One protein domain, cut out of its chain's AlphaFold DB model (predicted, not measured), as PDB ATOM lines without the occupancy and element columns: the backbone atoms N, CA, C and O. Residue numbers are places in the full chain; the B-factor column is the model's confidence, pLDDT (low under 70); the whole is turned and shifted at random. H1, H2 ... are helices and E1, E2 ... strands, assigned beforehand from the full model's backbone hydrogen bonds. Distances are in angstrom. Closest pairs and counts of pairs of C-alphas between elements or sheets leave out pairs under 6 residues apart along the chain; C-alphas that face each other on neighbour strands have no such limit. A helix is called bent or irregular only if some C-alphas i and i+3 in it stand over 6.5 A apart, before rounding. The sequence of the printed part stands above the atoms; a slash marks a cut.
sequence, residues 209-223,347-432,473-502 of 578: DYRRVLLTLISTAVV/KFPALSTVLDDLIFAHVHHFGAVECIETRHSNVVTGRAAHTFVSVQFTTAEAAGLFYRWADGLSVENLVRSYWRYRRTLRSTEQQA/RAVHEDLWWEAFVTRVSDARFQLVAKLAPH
ATOM      1  N   ASP A 209       6.218   6.024 -83.089       74.62
ATOM      2  CA  ASP A 209       5.378   5.816 -84.263       74.62
ATOM      3  C   ASP A 209       4.723   7.091 -84.800       74.62
ATOM      4  O   ASP A 209       4.039   7.844 -84.095       74.62
ATOM      5  N   TYR A 210       4.794   7.225 -86.120       89.19
ATOM      6  CA  TYR A 210       4.001   8.167 -86.895       89.19
ATOM      7  C   TYR A 210       2.562   7.649 -87.084       89.19
ATOM      8  O   TYR A 210       2.175   7.230 -88.173       89.19
ATOM      9  N   ARG A 211       1.766   7.634 -86.004       91.25
ATOM     10  CA  ARG A 211       0.360   7.161 -86.019       91.25
ATOM     11  C   ARG A 211      -0.657   8.227 -86.435       91.25
ATOM     12  O   ARG A 211      -1.842   7.922 -86.570       91.25
ATOM     13  N   ARG A 212      -0.228   9.476 -86.616       92.69
ATOM     14  CA  ARG A 212      -1.084  10.610 -86.981       92.69
ATOM     15  C   ARG A 212      -0.821  11.016 -88.434       92.69
ATOM     16  O   ARG A 212       0.320  11.001 -88.890       92.69
ATOM     17  N   VAL A 213      -1.865  11.384 -89.170       93.94
ATOM     18  CA  VAL A 213      -1.784  11.903 -90.541       93.94
ATOM     19  C   VAL A 213      -2.460  13.265 -90.590       93.94
ATOM     20  O   VAL A 213      -3.655  13.396 -90.331       93.94
ATOM     21  N   LEU A 214      -1.672  14.284 -90.921       92.69
ATOM     22  CA  LEU A 214      -2.111  15.660 -91.103       92.69
ATOM     23  C   LEU A 214      -2.448  15.885 -92.576       92.69
ATOM     24  O   LEU A 214      -1.628  15.605 -93.451       92.69
ATOM     25  N   LEU A 215      -3.635  16.419 -92.842       91.06
ATOM     26  CA  LEU A 215      -4.132  16.727 -94.174       91.06
ATOM     27  C   LEU A 215      -4.218  18.245 -94.341       91.06
ATOM     28  O   LEU A 215      -4.930  18.941 -93.613       91.06
ATOM     29  N   THR A 216      -3.446  18.763 -95.295       87.25
ATOM     30  CA  THR A 216      -3.345  20.196 -95.594       87.25
ATOM     31  C   THR A 216      -3.893  20.464 -96.985       87.25
ATOM     32  O   THR A 216      -3.424  19.872 -97.955       87.25
ATOM     33  N   LEU A 217      -4.867  21.363 -97.088       84.88
ATOM     34  CA  LEU A 217      -5.384  21.854 -98.356       84.88
ATOM     35  C   LEU A 217      -4.583  23.097 -98.745       84.88
ATOM     36  O   LEU A 217      -4.502  24.051 -97.967       84.88
ATOM     37  N   ILE A 218      -3.976  23.080 -99.928       81.38
ATOM     38  CA  ILE A 218      -3.182  24.192-100.453       81.38
ATOM     39  C   ILE A 218      -3.799  24.627-101.778       81.38
ATOM     40  O   ILE A 218      -3.925  23.819-102.698       81.38
ATOM     41  N   SER A 219      -4.174  25.902-101.895       78.12
ATOM     42  CA  SER A 219      -4.492  26.473-103.208       78.12
ATOM     43  C   SER A 219      -3.195  26.676-103.990       78.12
ATOM     44  O   SER A 219      -2.289  27.358-103.505       78.12
ATOM     45  N   THR A 220      -3.087  26.073-105.177       71.62
ATOM     46  CA  THR A 220      -1.945  26.295-106.087       71.62
ATOM     47  C   THR A 220      -2.278  27.250-107.233       71.62
ATOM     48  O   THR A 220      -1.389  27.611-108.007       71.62
ATOM     49  N   ALA A 221      -3.528  27.722-107.319       67.00
ATOM     50  CA  ALA A 221      -3.854  28.892-108.117       67.00
ATOM     51  C   ALA A 221      -3.032  30.087-107.616       67.00
ATOM     52  O   ALA A 221      -3.171  30.538-106.475       67.00
ATOM     53  N   VAL A 222      -2.160  30.604-108.483       55.56
ATOM     54  CA  VAL A 222      -1.501  31.887-108.246       55.56
ATOM     55  C   VAL A 222      -2.594  32.941-108.290       55.56
ATOM     56  O   VAL A 222      -3.072  33.290-109.366       55.56
ATOM     57  N   VAL A 223      -2.972  33.455-107.119       50.06
ATOM     58  CA  VAL A 223      -3.678  34.731-107.027       50.06
ATOM     59  C   VAL A 223      -2.708  35.779-107.559       50.06
ATOM     60  O   VAL A 223      -1.847  36.275-106.831       50.06
ATOM     61  N   LYS A 347     -17.714  30.122-100.429       48.59
ATOM     62  CA  LYS A 347     -17.606  29.831 -98.993       48.59
ATOM     63  C   LYS A 347     -16.912  28.481 -98.766       48.59
ATOM     64  O   LYS A 347     -17.555  27.435 -98.768       48.59
ATOM     65  N   PHE A 348     -15.605  28.542 -98.489       51.94
ATOM     66  CA  PHE A 348     -14.731  27.428 -98.098       51.94
ATOM     67  C   PHE A 348     -15.353  26.392 -97.134       51.94
ATOM     68  O   PHE A 348     -15.084  25.208 -97.346       51.94
ATOM     69  N   PRO A 349     -16.221  26.756 -96.157       57.66
ATOM     70  CA  PRO A 349     -17.002  25.792 -95.373       57.66
ATOM     71  C   PRO A 349     -17.704  24.676 -96.166       57.66
ATOM     72  O   PRO A 349     -17.814  23.556 -95.668       57.66
ATOM     73  N   ALA A 350     -18.149  24.926 -97.403       67.06
ATOM     74  CA  ALA A 350     -18.748  23.891 -98.251       67.06
ATOM     75  C   ALA A 350     -17.715  22.845 -98.712       67.06
ATOM     76  O   ALA A 350     -17.996  21.650 -98.694       67.06
ATOM     77  N   LEU A 351     -16.498  23.268 -99.071       74.00
ATOM     78  CA  LEU A 351     -15.428  22.339 -99.439       74.00
ATOM     79  C   LEU A 351     -14.890  21.597 -98.214       74.00
ATOM     80  O   LEU A 351     -14.729  20.383 -98.282       74.00
ATOM     81  N   SER A 352     -14.669  22.278 -97.085       72.94
ATOM     82  CA  SER A 352     -14.168  21.607 -95.880       72.94
ATOM     83  C   SER A 352     -15.146  20.552 -95.363       72.94
ATOM     84  O   SER A 352     -14.717  19.437 -95.096       72.94
ATOM     85  N   THR A 353     -16.453  20.838 -95.323       76.31
ATOM     86  CA  THR A 353     -17.461  19.863 -94.861       76.31
ATOM     87  C   THR A 353     -17.637  18.662 -95.796       76.31
ATOM     88  O   THR A 353     -17.903  17.562 -95.308       76.31
ATOM     89  N   VAL A 354     -17.451  18.838 -97.111       77.31
ATOM     90  CA  VAL A 354     -17.407  17.733 -98.087       77.31
ATOM     91  C   VAL A 354     -16.150  16.882 -97.901       77.31
ATOM     92  O   VAL A 354     -16.244  15.654 -97.874       77.31
ATOM     93  N   LEU A 355     -14.982  17.513 -97.724       81.25
ATOM     94  CA  LEU A 355     -13.724  16.814 -97.448       81.25
ATOM     95  C   LEU A 355     -13.778  16.043 -96.120       81.25
ATOM     96  O   LEU A 355     -13.381  14.880 -96.091       81.25
ATOM     97  N   ASP A 356     -14.314  16.658 -95.059       82.44
ATOM     98  CA  ASP A 356     -14.576  16.021 -93.765       82.44
ATOM     99  C   ASP A 356     -15.380  14.730 -93.963       82.44
ATOM    100  O   ASP A 356     -14.882  13.648 -93.658       82.44
ATOM    101  N   ASP A 357     -16.609  14.813 -94.489       81.50
ATOM    102  CA  ASP A 357     -17.509  13.651 -94.577       81.50
ATOM    103  C   ASP A 357     -16.928  12.522 -95.446       81.50
ATOM    104  O   ASP A 357     -17.119  11.343 -95.141       81.50
ATOM    105  N   LEU A 358     -16.144  12.859 -96.476       81.75
ATOM    106  CA  LEU A 358     -15.400  11.883 -97.275       81.75
ATOM    107  C   LEU A 358     -14.291  11.187 -96.487       81.75
ATOM    108  O   LEU A 358     -14.141   9.968 -96.606       81.75
ATOM    109  N   ILE A 359     -13.538  11.919 -95.666       86.25
ATOM    110  CA  ILE A 359     -12.519  11.336 -94.789       86.25
ATOM    111  C   ILE A 359     -13.190  10.472 -93.711       86.25
ATOM    112  O   ILE A 359     -12.822   9.308 -93.570       86.25
ATOM    113  N   PHE A 360     -14.232  10.965 -93.031       82.62
ATOM    114  CA  PHE A 360     -15.014  10.205 -92.038       82.62
ATOM    115  C   PHE A 360     -15.668   8.931 -92.617       82.62
ATOM    116  O   PHE A 360     -15.893   7.960 -91.884       82.62
ATOM    117  N   ALA A 361     -15.963   8.895 -93.920       81.81
ATOM    118  CA  ALA A 361     -16.419   7.692 -94.618       81.81
ATOM    119  C   ALA A 361     -15.280   6.688 -94.889       81.81
ATOM    120  O   ALA A 361     -15.435   5.493 -94.630       81.81
ATOM    121  N   HIS A 362     -14.131   7.155 -95.383       85.38
ATOM    122  CA  HIS A 362     -13.050   6.276 -95.845       85.38
ATOM    123  C   HIS A 362     -12.097   5.820 -94.736       85.38
ATOM    124  O   HIS A 362     -11.633   4.686 -94.777       85.38
ATOM    125  N   VAL A 363     -11.826   6.645 -93.726       90.88
ATOM    126  CA  VAL A 363     -10.743   6.452 -92.741       90.88
ATOM    127  C   VAL A 363     -10.755   5.085 -92.025       90.88
ATOM    128  O   VAL A 363      -9.715   4.442 -91.907       90.88
ATOM    129  N   HIS A 364     -11.933   4.562 -91.673       88.62
ATOM    130  CA  HIS A 364     -12.098   3.252 -91.017       88.62
ATOM    131  C   HIS A 364     -11.910   2.037 -91.956       88.62
ATOM    132  O   HIS A 364     -12.085   0.895 -91.534       88.62
ATOM    133  N   HIS A 365     -11.568   2.257 -93.231       87.38
ATOM    134  CA  HIS A 365     -11.098   1.210 -94.150       87.38
ATOM    135  C   HIS A 365      -9.581   0.965 -94.035       87.38
ATOM    136  O   HIS A 365      -9.084  -0.009 -94.596       87.38
ATOM    137  N   PHE A 366      -8.855   1.838 -93.325       89.38
ATOM    138  CA  PHE A 366      -7.398   1.766 -93.154       89.38
ATOM    139  C   PHE A 366      -6.993   1.273 -91.765       89.38
ATOM    140  O   PHE A 366      -6.014   0.537 -91.645       89.38
ATOM    141  N   GLY A 367      -7.757   1.649 -90.736       90.62
ATOM    142  CA  GLY A 367      -7.646   1.085 -89.397       90.62
ATOM    143  C   GLY A 367      -8.598   1.710 -88.386       90.62
ATOM    144  O   GLY A 367      -9.344   2.637 -88.712       90.62
ATOM    145  N   ALA A 368      -8.530   1.226 -87.147       91.81
ATOM    146  CA  ALA A 368      -9.228   1.825 -86.017       91.81
ATOM    147  C   ALA A 368      -8.591   3.170 -85.619       91.81
ATOM    148  O   ALA A 368      -7.365   3.304 -85.498       91.81
ATOM    149  N   VAL A 369      -9.450   4.164 -85.412       93.12
ATOM    150  CA  VAL A 369      -9.126   5.586 -85.289       93.12
ATOM    151  C   VAL A 369      -9.327   6.045 -83.850       93.12
ATOM    152  O   VAL A 369     -10.417   5.902 -83.299       93.12
ATOM    153  N   GLU A 370      -8.288   6.634 -83.266       92.44
ATOM    154  CA  GLU A 370      -8.318   7.243 -81.935       92.44
ATOM    155  C   GLU A 370      -9.035   8.605 -81.963       92.44
ATOM    156  O   GLU A 370      -9.904   8.867 -81.138       92.44
ATOM    157  N   CYS A 371      -8.707   9.477 -82.925       90.69
ATOM    158  CA  CYS A 371      -9.299  10.816 -83.024       90.69
ATOM    159  C   CYS A 371      -9.243  11.382 -84.449       90.69
ATOM    160  O   CYS A 371      -8.353  11.038 -85.232       90.69
ATOM    161  N   ILE A 372     -10.180  12.280 -84.768       90.50
ATOM    162  CA  ILE A 372     -10.200  13.075 -85.999       90.50
ATOM    163  C   ILE A 372     -10.460  14.536 -85.621       90.50
ATOM    164  O   ILE A 372     -11.582  14.920 -85.294       90.50
ATOM    165  N   GLU A 373      -9.419  15.362 -85.678       89.06
ATOM    166  CA  GLU A 373      -9.511  16.798 -85.431       89.06
ATOM    167  C   GLU A 373      -9.689  17.551 -86.757       89.06
ATOM    168  O   GLU A 373      -8.721  17.757 -87.493       89.06
ATOM    169  N   THR A 374     -10.904  18.015 -87.054       84.38
ATOM    170  CA  THR A 374     -11.100  19.071 -88.061       84.38
ATOM    171  C   THR A 374     -10.645  20.409 -87.467       84.38
ATOM    172  O   THR A 374     -11.154  20.810 -86.418       84.38
ATOM    173  N   ARG A 375      -9.734  21.136 -88.125       80.25
ATOM    174  CA  ARG A 375      -9.303  22.486 -87.721       80.25
ATOM    175  C   ARG A 375      -9.498  23.469 -88.875       80.25
ATOM    176  O   ARG A 375      -9.000  23.256 -89.970       80.25
ATOM    177  N   HIS A 376     -10.185  24.583 -88.645       68.56
ATOM    178  CA  HIS A 376     -10.329  25.641 -89.651       68.56
ATOM    179  C   HIS A 376      -9.407  26.811 -89.298       68.56
ATOM    180  O   HIS A 376      -9.816  27.779 -88.662       68.56
ATOM    181  N   SER A 377      -8.127  26.702 -89.667       62.66
ATOM    182  CA  SER A 377      -7.163  27.785 -89.463       62.66
ATOM    183  C   SER A 377      -7.460  28.942 -90.419       62.66
ATOM    184  O   SER A 377      -7.167  28.843 -91.615       62.66
ATOM    185  N   ASN A 378      -8.016  30.041 -89.907       50.97
ATOM    186  CA  ASN A 378      -8.109  31.290 -90.664       50.97
ATOM    187  C   ASN A 378      -6.700  31.819 -91.001       50.97
ATOM    188  O   ASN A 378      -5.735  31.551 -90.286       50.97
ATOM    189  N   VAL A 379      -6.595  32.510 -92.139       49.31
ATOM    190  CA  VAL A 379      -5.339  32.827 -92.845       49.31
ATOM    191  C   VAL A 379      -4.273  33.463 -91.943       49.31
ATOM    192  O   VAL A 379      -4.524  34.479 -91.298       49.31
ATOM    193  N   VAL A 380      -3.043  32.940 -92.007       39.94
ATOM    194  CA  VAL A 380      -1.841  33.596 -91.468       39.94
ATOM    195  C   VAL A 380      -0.798  33.737 -92.582       39.94
ATOM    196  O   VAL A 380      -0.344  32.752 -93.156       39.94
ATOM    197  N   THR A 381      -0.429  34.985 -92.885       45.09
ATOM    198  CA  THR A 381       0.709  35.398 -93.738       45.09
ATOM    199  C   THR A 381       0.849  34.728 -95.120       45.09
ATOM    200  O   THR A 381       1.660  33.827 -95.321       45.09
ATOM    201  N   GLY A 382       0.155  35.271 -96.125       50.72
ATOM    202  CA  GLY A 382       0.628  35.296 -97.524       50.72
ATOM    203  C   GLY A 382       0.600  33.998 -98.347       50.72
ATOM    204  O   GLY A 382       0.788  34.069 -99.559       50.72
ATOM    205  N   ARG A 383       0.343  32.826 -97.753       53.81
ATOM    206  CA  ARG A 383       0.069  31.574 -98.485       53.81
ATOM    207  C   ARG A 383      -1.106  30.828 -97.858       53.81
ATOM    208  O   ARG A 383      -1.053  30.459 -96.690       53.81
ATOM    209  N   ALA A 384      -2.145  30.573 -98.652       56.56
ATOM    210  CA  ALA A 384      -3.354  29.860 -98.240       56.56
ATOM    211  C   ALA A 384      -3.122  28.336 -98.165       56.56
ATOM    212  O   ALA A 384      -3.559  27.571 -99.029       56.56
ATOM    213  N   ALA A 385      -2.392  27.907 -97.133       54.41
ATOM    214  CA  ALA A 385      -2.238  26.510 -96.743       54.41
ATOM    215  C   ALA A 385      -3.001  26.272 -95.433       54.41
ATOM    216  O   ALA A 385      -2.640  26.818 -94.391       54.41
ATOM    217  N   HIS A 386      -4.057  25.463 -95.489       67.06
ATOM    218  CA  HIS A 386      -4.960  25.223 -94.366       67.06
ATOM    219  C   HIS A 386      -4.885  23.751 -93.953       67.06
ATOM    220  O   HIS A 386      -5.332  22.869 -94.691       67.06
ATOM    221  N   THR A 387      -4.317  23.466 -92.779       56.97
ATOM    222  CA  THR A 387      -4.371  22.124 -92.175       56.97
ATOM    223  C   THR A 387      -5.795  21.884 -91.699       56.97
ATOM    224  O   THR A 387      -6.174  22.380 -90.641       56.97
ATOM    225  N   PHE A 388      -6.592  21.182 -92.506       76.44
ATOM    226  CA  PHE A 388      -8.039  21.100 -92.311       76.44
ATOM    227  C   PHE A 388      -8.466  19.880 -91.493       76.44
ATOM    228  O   PHE A 388      -9.420  19.989 -90.729       76.44
ATOM    229  N   VAL A 389      -7.748  18.753 -91.591       88.75
ATOM    230  CA  VAL A 389      -8.022  17.525 -90.821       88.75
ATOM    231  C   VAL A 389      -6.722  16.903 -90.298       88.75
ATOM    232  O   VAL A 389      -5.718  16.837 -91.004       88.75
ATOM    233  N   SER A 390      -6.754  16.399 -89.066       92.25
ATOM    234  CA  SER A 390      -5.730  15.540 -88.465       92.25
ATOM    235  C   SER A 390      -6.373  14.235 -87.999       92.25
ATOM    236  O   SER A 390      -7.227  14.257 -87.117       92.25
ATOM    237  N   VAL A 391      -5.958  13.101 -88.566       94.25
ATOM    238  CA  VAL A 391      -6.427  11.758 -88.184       94.25
ATOM    239  C   VAL A 391      -5.368  11.072 -87.330       94.25
ATOM    240  O   VAL A 391      -4.212  11.023 -87.736       94.25
ATOM    241  N   GLN A 392      -5.740  10.486 -86.193       93.75
ATOM    242  CA  GLN A 392      -4.862   9.636 -85.386       93.75
ATOM    243  C   GLN A 392      -5.367   8.196 -85.363       93.75
ATOM    244  O   GLN A 392      -6.490   7.939 -84.940       93.75
ATOM    245  N   PHE A 393      -4.524   7.259 -85.787       93.62
ATOM    246  CA  PHE A 393      -4.802   5.827 -85.755       93.62
ATOM    247  C   PHE A 393      -4.218   5.161 -84.510       93.62
ATOM    248  O   PHE A 393      -3.259   5.635 -83.903       93.62
ATOM    249  N   THR A 394      -4.776   4.002 -84.184       91.50
ATOM    250  CA  THR A 394      -4.302   3.116 -83.109       91.50
ATOM    251  C   THR A 394      -2.947   2.452 -83.412       91.50
ATOM    252  O   THR A 394      -2.201   2.147 -82.473       91.50
ATOM    253  N   THR A 395      -2.595   2.272 -84.697       90.69
ATOM    254  CA  THR A 395      -1.326   1.682 -85.178       90.69
ATOM    255  C   THR A 395      -0.685   2.489 -86.315       90.69
ATOM    256  O   THR A 395      -1.363   3.186 -87.075       90.69
ATOM    257  N   ALA A 396       0.642   2.383 -86.464       90.25
ATOM    258  CA  ALA A 396       1.377   3.040 -87.551       90.25
ATOM    259  C   ALA A 396       1.114   2.431 -88.937       90.25
ATOM    260  O   ALA A 396       1.219   3.141 -89.934       90.25
ATOM    261  N   GLU A 397       0.747   1.147 -89.028       90.00
ATOM    262  CA  GLU A 397       0.420   0.521 -90.316       90.00
ATOM    263  C   GLU A 397      -0.818   1.178 -90.944       90.00
ATOM    264  O   GLU A 397      -0.778   1.600 -92.100       90.00
ATOM    265  N   ALA A 398      -1.885   1.357 -90.156       91.12
ATOM    266  CA  ALA A 398      -3.097   2.048 -90.584       91.12
ATOM    267  C   ALA A 398      -2.815   3.499 -91.017       91.12
ATOM    268  O   ALA A 398      -3.239   3.920 -92.096       91.12
ATOM    269  N   ALA A 399      -2.023   4.235 -90.228       92.88
ATOM    270  CA  ALA A 399      -1.597   5.594 -90.561       92.88
ATOM    271  C   ALA A 399      -0.763   5.657 -91.851       92.88
ATOM    272  O   ALA A 399      -1.001   6.516 -92.696       92.88
ATOM    273  N   GLY A 400       0.175   4.726 -92.048       91.31
ATOM    274  CA  GLY A 400       1.002   4.640 -93.251       91.31
ATOM    275  C   GLY A 400       0.204   4.298 -94.514       91.31
ATOM    276  O   GLY A 400       0.489   4.837 -95.585       91.31
ATOM    277  N   LEU A 401      -0.821   3.447 -94.398       90.81
ATOM    278  CA  LEU A 401      -1.736   3.121 -95.495       90.81
ATOM    279  C   LEU A 401      -2.657   4.300 -95.835       90.81
ATOM    280  O   LEU A 401      -2.782   4.650 -97.009       90.81
ATOM    281  N   PHE A 402      -3.244   4.954 -94.828       93.19
ATOM    282  CA  PHE A 402      -4.068   6.151 -95.022       93.19
ATOM    283  C   PHE A 402      -3.259   7.324 -95.593       93.19
ATOM    284  O   PHE A 402      -3.739   8.012 -96.489       93.19
ATOM    285  N   TYR A 403      -2.013   7.516 -95.144       94.25
ATOM    286  CA  TYR A 403      -1.083   8.488 -95.722       94.25
ATOM    287  C   TYR A 403      -0.853   8.219 -97.217       94.25
ATOM    288  O   TYR A 403      -1.080   9.112 -98.026       94.25
ATOM    289  N   ARG A 404      -0.485   6.986 -97.600       91.88
ATOM    290  CA  ARG A 404      -0.257   6.614 -99.013       91.88
ATOM    291  C   ARG A 404      -1.500   6.767 -99.889       91.88
ATOM    292  O   ARG A 404      -1.366   7.073-101.069       91.88
ATOM    293  N   TRP A 405      -2.689   6.539 -99.334       91.69
ATOM    294  CA  TRP A 405      -3.947   6.828-100.019       91.69
ATOM    295  C   TRP A 405      -4.131   8.335-100.209       91.69
ATOM    296  O   TRP A 405      -4.301   8.780-101.339       91.69
ATOM    297  N   ALA A 406      -4.035   9.116 -99.129       90.38
ATOM    298  CA  ALA A 406      -4.303  10.551 -99.125       90.38
ATOM    299  C   ALA A 406      -3.323  11.373 -99.981       90.38
ATOM    300  O   ALA A 406      -3.744  12.316-100.646       90.38
ATOM    301  N   ASP A 407      -2.042  10.995-100.003       87.50
ATOM    302  CA  ASP A 407      -0.983  11.638-100.798       87.50
ATOM    303  C   ASP A 407      -1.233  11.528-102.321       87.50
ATOM    304  O   ASP A 407      -0.758  12.349-103.101       87.50
ATOM    305  N   GLY A 408      -2.031  10.539-102.749       81.56
ATOM    306  CA  GLY A 408      -2.430  10.328-104.145       81.56
ATOM    307  C   GLY A 408      -3.768  10.960-104.559       81.56
ATOM    308  O   GLY A 408      -4.205  10.746-105.692       81.56
ATOM    309  N   LEU A 409      -4.465  11.695-103.681       85.19
ATOM    310  CA  LEU A 409      -5.817  12.194-103.970       85.19
ATOM    311  C   LEU A 409      -5.821  13.562-104.664       85.19
ATOM    312  O   LEU A 409      -5.446  14.585-104.094       85.19
ATOM    313  N   SER A 410      -6.406  13.599-105.862       86.62
ATOM    314  CA  SER A 410      -6.942  14.841-106.428       86.62
ATOM    315  C   SER A 410      -8.234  15.232-105.696       86.62
ATOM    316  O   SER A 410      -9.188  14.451-105.638       86.62
ATOM    317  N   VAL A 411      -8.268  16.461-105.170       85.19
ATOM    318  CA  VAL A 411      -9.429  17.070-104.490       85.19
ATOM    319  C   VAL A 411     -10.650  17.093-105.415       85.19
ATOM    320  O   VAL A 411     -11.744  16.694-105.026       85.19
ATOM    321  N   GLU A 412     -10.438  17.483-106.668       85.12
ATOM    322  CA  GLU A 412     -11.415  17.488-107.760       85.12
ATOM    323  C   GLU A 412     -12.033  16.094-107.993       85.12
ATOM    324  O   GLU A 412     -13.258  15.948-108.034       85.12
ATOM    325  N   ASN A 413     -11.210  15.041-108.081       85.38
ATOM    326  CA  ASN A 413     -11.704  13.669-108.257       85.38
ATOM    327  C   ASN A 413     -12.470  13.158-107.030       85.38
ATOM    328  O   ASN A 413     -13.469  12.452-107.179       85.38
ATOM    329  N   LEU A 414     -12.032  13.531-105.828       83.38
ATOM    330  CA  LEU A 414     -12.679  13.165-104.571       83.38
ATOM    331  C   LEU A 414     -14.062  13.832-104.432       83.38
ATOM    332  O   LEU A 414     -15.039  13.146-104.125       83.38
ATOM    333  N   VAL A 415     -14.182  15.120-104.776       84.75
ATOM    334  CA  VAL A 415     -15.467  15.840-104.860       84.75
ATOM    335  C   VAL A 415     -16.393  15.212-105.913       84.75
ATOM    336  O   VAL A 415     -17.553  14.927-105.609       84.75
ATOM    337  N   ARG A 416     -15.899  14.913-107.127       85.75
ATOM    338  CA  ARG A 416     -16.703  14.216-108.155       85.75
ATOM    339  C   ARG A 416     -17.185  12.843-107.685       85.75
ATOM    340  O   ARG A 416     -18.314  12.461-107.986       85.75
ATOM    341  N   SER A 417     -16.351  12.096-106.961       82.56
ATOM    342  CA  SER A 417     -16.719  10.790-106.399       82.56
ATOM    343  C   SER A 417     -17.861  10.919-105.381       82.56
ATOM    344  O   SER A 417     -18.841  10.178-105.451       82.56
ATOM    345  N   TYR A 418     -17.792  11.922-104.501       82.44
ATOM    346  CA  TYR A 418     -18.840  12.215-103.520       82.44
ATOM    347  C   TYR A 418     -20.177  12.589-104.155       82.44
ATOM    348  O   TYR A 418     -21.209  12.030-103.783       82.44
ATOM    349  N   TRP A 419     -20.168  13.501-105.132       84.69
ATOM    350  CA  TRP A 419     -21.392  13.898-105.827       84.69
ATOM    351  C   TRP A 419     -22.013  12.714-106.580       84.69
ATOM    352  O   TRP A 419     -23.214  12.482-106.450       84.69
ATOM    353  N   ARG A 420     -21.208  11.890-107.270       84.62
ATOM    354  CA  ARG A 420     -21.684  10.639-107.894       84.62
ATOM    355  C   ARG A 420     -22.348   9.714-106.873       84.62
ATOM    356  O   ARG A 420     -23.472   9.286-107.112       84.62
ATOM    357  N   TYR A 421     -21.707   9.466-105.728       80.25
ATOM    358  CA  TYR A 421     -22.280   8.658-104.645       80.25
ATOM    359  C   TYR A 421     -23.615   9.237-104.137       80.25
ATOM    360  O   TYR A 421     -24.619   8.526-104.089       80.25
ATOM    361  N   ARG A 422     -23.667  10.546-103.840       79.50
ATOM    362  CA  ARG A 422     -24.894  11.254-103.423       79.50
ATOM    363  C   ARG A 422     -25.999  11.207-104.482       79.50
ATOM    364  O   ARG A 422     -27.175  11.173-104.133       79.50
ATOM    365  N   ARG A 423     -25.650  11.198-105.770       81.12
ATOM    366  CA  ARG A 423     -26.595  11.052-106.888       81.12
ATOM    367  C   ARG A 423     -27.167   9.635-106.951       81.12
ATOM    368  O   ARG A 423     -28.383   9.492-106.987       81.12
ATOM    369  N   THR A 424     -26.321   8.604-106.870       81.88
ATOM    370  CA  THR A 424     -26.761   7.199-106.834       81.88
ATOM    371  C   THR A 424     -27.669   6.908-105.638       81.88
ATOM    372  O   THR A 424     -28.695   6.260-105.819       81.88
ATOM    373  N   LEU A 425     -27.342   7.433-104.449       76.88
ATOM    374  CA  LEU A 425     -28.157   7.263-103.244       76.88
ATOM    375  C   LEU A 425     -29.577   7.836-103.432       76.88
ATOM    376  O   LEU A 425     -30.548   7.096-103.288       76.88
ATOM    377  N   ARG A 426     -29.688   9.099-103.886       77.12
ATOM    378  CA  ARG A 426     -30.977   9.750-104.214       77.12
ATOM    379  C   ARG A 426     -31.802   8.927-105.215       77.12
ATOM    380  O   ARG A 426     -33.003   8.754-105.027       77.12
ATOM    381  N   SER A 427     -31.171   8.375-106.257       78.00
ATOM    382  CA  SER A 427     -31.862   7.522-107.240       78.00
ATOM    383  C   SER A 427     -32.377   6.205-106.643       78.00
ATOM    384  O   SER A 427     -33.456   5.751-107.018       78.00
ATOM    385  N   THR A 428     -31.641   5.588-105.711       78.25
ATOM    386  CA  THR A 428     -32.083   4.361-105.024       78.25
ATOM    387  C   THR A 428     -33.264   4.633-104.086       78.25
ATOM    388  O   THR A 428     -34.228   3.868-104.081       78.25
ATOM    389  N   GLU A 429     -33.240   5.746-103.349       73.69
ATOM    390  CA  GLU A 429     -34.337   6.183-102.471       73.69
ATOM    391  C   GLU A 429     -35.635   6.434-103.265       73.69
ATOM    392  O   GLU A 429     -36.693   5.914-102.908       73.69
ATOM    393  N   GLN A 430     -35.548   7.146-104.396       69.12
ATOM    394  CA  GLN A 430     -36.683   7.414-105.296       69.12
ATOM    395  C   GLN A 430     -37.254   6.145-105.958       69.12
ATOM    396  O   GLN A 430     -38.456   6.053-106.224       69.12
ATOM    397  N   GLN A 431     -36.413   5.140-106.222       67.81
ATOM    398  CA  GLN A 431     -36.871   3.859-106.765       67.81
ATOM    399  C   GLN A 431     -37.568   2.994-105.700       67.81
ATOM    400  O   GLN A 431     -38.517   2.270-106.013       67.81
ATOM    401  N   ALA A 432     -37.146   3.091-104.435       64.19
ATOM    402  CA  ALA A 432     -37.776   2.380-103.327       64.19
ATOM    403  C   ALA A 432     -39.202   2.888-103.041       64.19
ATOM    404  O   ALA A 432     -40.121   2.078-102.912       64.19
ATOM    405  N   ARG A 473     -35.714  20.638-108.428       77.69
ATOM    406  CA  ARG A 473     -34.745  20.745-107.329       77.69
ATOM    407  C   ARG A 473     -33.521  19.850-107.543       77.69
ATOM    408  O   ARG A 473     -32.403  20.300-107.301       77.69
ATOM    409  N   ALA A 474     -33.712  18.622-108.028       77.56
ATOM    410  CA  ALA A 474     -32.614  17.707-108.338       77.56
ATOM    411  C   ALA A 474     -31.720  18.231-109.480       77.56
ATOM    412  O   ALA A 474     -30.496  18.171-109.369       77.56
ATOM    413  N   VAL A 475     -32.317  18.806-110.535       82.12
ATOM    414  CA  VAL A 475     -31.581  19.448-111.641       82.12
ATOM    415  C   VAL A 475     -30.790  20.664-111.150       82.12
ATOM    416  O   VAL A 475     -29.617  20.801-111.493       82.12
ATOM    417  N   HIS A 476     -31.384  21.515-110.309       80.19
ATOM    418  CA  HIS A 476     -30.688  22.665-109.725       80.19
ATOM    419  C   HIS A 476     -29.517  22.242-108.819       80.19
ATOM    420  O   HIS A 476     -28.450  22.852-108.863       80.19
ATOM    421  N   GLU A 477     -29.679  21.187-108.011       79.75
ATOM    422  CA  GLU A 477     -28.590  20.654-107.181       79.75
ATOM    423  C   GLU A 477     -27.442  20.102-108.041       79.75
ATOM    424  O   GLU A 477     -26.278  20.393-107.778       79.75
ATOM    425  N   ASP A 478     -27.748  19.349-109.101       81.75
ATOM    426  CA  ASP A 478     -26.729  18.793-109.996       81.75
ATOM    427  C   ASP A 478     -25.985  19.887-110.794       81.75
ATOM    428  O   ASP A 478     -24.770  19.793-110.965       81.75
ATOM    429  N   LEU A 479     -26.668  20.966-111.208       84.00
ATOM    430  CA  LEU A 479     -26.027  22.152-111.798       84.00
ATOM    431  C   LEU A 479     -25.102  22.868-110.801       84.00
ATOM    432  O   LEU A 479     -24.001  23.285-111.168       84.00
ATOM    433  N   TRP A 480     -25.518  22.982-109.534       85.88
ATOM    434  CA  TRP A 480     -24.674  23.534-108.471       85.88
ATOM    435  C   TRP A 480     -23.421  22.676-108.244       85.88
ATOM    436  O   TRP A 480     -22.327  23.224-108.111       85.88
ATOM    437  N   TRP A 481     -23.549  21.345-108.265       83.88
ATOM    438  CA  TRP A 481     -22.413  20.430-108.118       83.88
ATOM    439  C   TRP A 481     -21.416  20.505-109.280       83.88
ATOM    440  O   TRP A 481     -20.213  20.517-109.017       83.88
ATOM    441  N   GLU A 482     -21.858  20.618-110.537       85.38
ATOM    442  CA  GLU A 482     -20.934  20.809-111.670       85.38
ATOM    443  C   GLU A 482     -20.211  22.166-111.594       85.38
ATOM    444  O   GLU A 482     -18.996  22.242-111.801       85.38
ATOM    445  N   ALA A 483     -20.910  23.240-111.209       85.00
ATOM    446  CA  ALA A 483     -20.288  24.546-110.978       85.00
ATOM    447  C   ALA A 483     -19.285  24.516-109.805       85.00
ATOM    448  O   ALA A 483     -18.209  25.115-109.884       85.00
ATOM    449  N   PHE A 484     -19.599  23.779-108.736       82.19
ATOM    450  CA  PHE A 484     -18.716  23.557-107.592       82.19
ATOM    451  C   PHE A 484     -17.452  22.779-107.994       82.19
ATOM    452  O   PHE A 484     -16.340  23.207-107.688       82.19
ATOM    453  N   VAL A 485     -17.609  21.673-108.732       84.56
ATOM    454  CA  VAL A 485     -16.507  20.865-109.286       84.56
ATOM    455  C   VAL A 485     -15.617  21.695-110.210       84.56
ATOM    456  O   VAL A 485     -14.392  21.606-110.113       84.56
ATOM    457  N   THR A 486     -16.211  22.525-111.069       85.75
ATOM    458  CA  THR A 486     -15.477  23.411-111.986       85.75
ATOM    459  C   THR A 486     -14.597  24.384-111.196       85.75
ATOM    460  O   THR A 486     -13.376  24.329-111.321       85.75
ATOM    461  N   ARG A 487     -15.170  25.144-110.248       81.38
ATOM    462  CA  ARG A 487     -14.400  26.082-109.404       81.38
ATOM    463  C   ARG A 487     -13.313  25.399-108.559       81.38
ATOM    464  O   ARG A 487     -12.241  25.967-108.369       81.38
ATOM    465  N   VAL A 488     -13.553  24.178-108.067       81.88
ATOM    466  CA  VAL A 488     -12.542  23.368-107.351       81.88
ATOM    467  C   VAL A 488     -11.373  22.972-108.265       81.88
ATOM    468  O   VAL A 488     -10.232  22.908-107.800       81.88
ATOM    469  N   SER A 489     -11.645  22.747-109.554       84.06
ATOM    470  CA  SER A 489     -10.634  22.466-110.584       84.06
ATOM    471  C   SER A 489      -9.823  23.730-110.909       84.06
ATOM    472  O   SER A 489      -8.590  23.700-110.883       84.06
ATOM    473  N   ASP A 490     -10.502  24.862-111.125       82.44
ATOM    474  CA  ASP A 490      -9.890  26.159-111.455       82.44
ATOM    475  C   ASP A 490      -8.978  26.687-110.336       82.44
ATOM    476  O   ASP A 490      -7.881  27.184-110.597       82.44
ATOM    477  N   ALA A 491      -9.388  26.508-109.077       77.81
ATOM    478  CA  ALA A 491      -8.600  26.859-107.895       77.81
ATOM    479  C   ALA A 491      -7.354  25.968-107.686       77.81
ATOM    480  O   ALA A 491      -6.499  26.286-106.855       77.81
ATOM    481  N   ARG A 492      -7.233  24.857-108.434       81.50
ATOM    482  CA  ARG A 492      -6.094  23.921-108.405       81.50
ATOM    483  C   ARG A 492      -5.689  23.537-106.981       81.50
ATOM    484  O   ARG A 492      -4.532  23.694-106.572       81.50
ATOM    485  N   PHE A 493      -6.656  23.061-106.199       82.69
ATOM    486  CA  PHE A 493      -6.401  22.609-104.837       82.69
ATOM    487  C   PHE A 493      -5.552  21.334-104.818       82.69
ATOM    488  O   PHE A 493      -5.966  20.289-105.323       82.69
ATOM    489  N   GLN A 494      -4.394  21.404-104.164       84.44
ATOM    490  CA  GLN A 494      -3.586  20.240-103.826       84.44
ATOM    491  C   GLN A 494      -3.918  19.780-102.403       84.44
ATOM    492  O   GLN A 494      -3.890  20.579-101.460       84.44
ATOM    493  N   LEU A 495      -4.183  18.483-102.241       87.69
ATOM    494  CA  LEU A 495      -4.122  17.834-100.938       87.69
ATOM    495  C   LEU A 495      -2.669  17.442-100.658       87.69
ATOM    496  O   LEU A 495      -2.036  16.782-101.477       87.69
ATOM    497  N   VAL A 496      -2.140  17.848 -99.507       89.38
ATOM    498  CA  VAL A 496      -0.828  17.416 -99.013       89.38
ATOM    499  C   VAL A 496      -1.034  16.649 -97.719       89.38
ATOM    500  O   VAL A 496      -1.448  17.223 -96.706       89.38
ATOM    501  N   ALA A 497      -0.732  15.354 -97.751       92.50
ATOM    502  CA  ALA A 497      -0.698  14.517 -96.564       92.50
ATOM    503  C   ALA A 497       0.686  14.594 -95.898       92.50
ATOM    504  O   ALA A 497       1.709  14.746 -96.568       92.50
ATOM    505  N   LYS A 498       0.743  14.487 -94.568       93.19
ATOM    506  CA  LYS A 498       1.996  14.348 -93.812       93.19
ATOM    507  C   LYS A 498       1.816  13.398 -92.642       93.19
ATOM    508  O   LYS A 498       0.884  13.553 -91.858       93.19
ATOM    509  N   LEU A 499       2.747  12.465 -92.492       94.12
ATOM    510  CA  LEU A 499       2.876  11.661 -91.282       94.12
ATOM    511  C   LEU A 499       3.362  12.534 -90.111       94.12
ATOM    512  O   LEU A 499       4.272  13.350 -90.260       94.12
ATOM    513  N   ALA A 500       2.754  12.343 -88.945       91.88
ATOM    514  CA  ALA A 500       3.053  13.014 -87.685       91.88
ATOM    515  C   ALA A 500       3.098  11.990 -86.528       91.88
ATOM    516  O   ALA A 500       2.445  10.944 -86.615       91.88
ATOM    517  N   PRO A 501       3.867  12.254 -85.453       91.56
ATOM    518  CA  PRO A 501       3.922  11.372 -84.290       91.56
ATOM    519  C   PRO A 501       2.555  11.234 -83.607       91.56
ATOM    520  O   PRO A 501       1.694  12.111 -83.719       91.56
ATOM    521  N   HIS A 502       2.374  10.129 -82.883       89.19
ATOM    522  CA  HIS A 502       1.241   9.918 -81.976       89.19
ATOM    523  C   HIS A 502       1.136  11.046 -80.931       89.19
ATOM    524  O   HIS A 502       2.143  11.434 -80.336       89.19
TER     525      HIS A 502
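This is residues 209 to 223, 347 to 432 and 473 to 502 of the 578 residues of an uncharacterized protein of Leptomonas pyrrhocoris (UniProt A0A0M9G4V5). A twisted sheet of four strands has H1 and H2 over one face, while its other face is bare. H3 and H4, two long helices side by side and running opposite ways, reach away from the sheet, and the last residues of H3, 427 to 432, stick out. The printed part has 131 residues with four named helices and four named strands, in the order E1 H1 E2 E3 H2 H3 H4 E4; the sheet's order is E2, E3, E1, E4, all antiparallel, and the class is mixed, helices and strands. The whole is compact, with a radius of gyration of the C-alphas of 16.0 A, and flat, spanning 48 by 42 by 22 A.

Find C-alpha 212 at (-1.084, 10.610, -86.981), where E1 begins; it runs 22.9 A to residue 219. After a cut, H1 takes residues 349 to 365, 25.3 A; it is irregular, with C-alphas 361 and 364 7.2 A apart. Next come E2, residues 369 to 374, and E3, residues 385 to 393, 23.6 A. H2 is residues 396 to 406, and H3, residues 411 to 432, runs 31.9 A to C-alpha 432 at (-37.776, 2.380, -103.327). After the second cut look for H4, residues 473 to 490, 25.8 A, then E4, residues 493 to 500, which ends at C-alpha 500, (3.053, 13.014, -87.685).

Start at the sheet: E2 and E3 form a hairpin, with N 373 and O 390 2.8 A apart, within hydrogen-bond range. Between E3 and E1 look at N 213 and O 391, 2.8 A, and between E1 and E4 at N 214 and O 498, 2.8 A, both within range. H1 and H2 lie on the same face of the sheet, in two layers, helices on one face of a sheet. H1 is over E3, at a height over the sheet of 9.2 A, and runs along the strands, at 23 degrees to E3 on the local plane. H2 is over E1, at a height of 7.8 A, and also runs along the strands. H1 and H2 are close but not clearly touching; their closest C-alphas, Val 363 and Phe 402, are 7.1 A apart. With residues 354 to 358 alone, H1 touches H3, about perpendicular at 79 degrees; the closest C-alphas are Leu 358 and Tyr 418, 7.1 A. H3 only grazes the sheet, with residues 411 to 412. Its residues 411 to 419 alone touch residues 481 to 489 of H4, at a shallow tilt of 12 degrees, opposite ways; the closest C-alphas, Glu 412 and Ser 489, are 5.8 A apart. H4 is not on the sheet. Every O i to N i+4 pair is within hydrogen-bond range in H2, H3 and H4; in H1, 11 of 13 are.

The two C-alphas farthest apart, Thr 381 and Ala 432, are 51.6 A apart. Residues 224 to 346 are not printed, with C-alphas 223 and 347 16.8 A apart, nor are 433 to 472, with C-alphas 432 and 473 19.0 A apart. Of the links that are printed whole, E2 to E3 is short and the others are tight. Mean pLDDT of the printed part is 80.7; residues 221 to 223, 347 to 350, 376 to 387 and 430 to 432 are under 70.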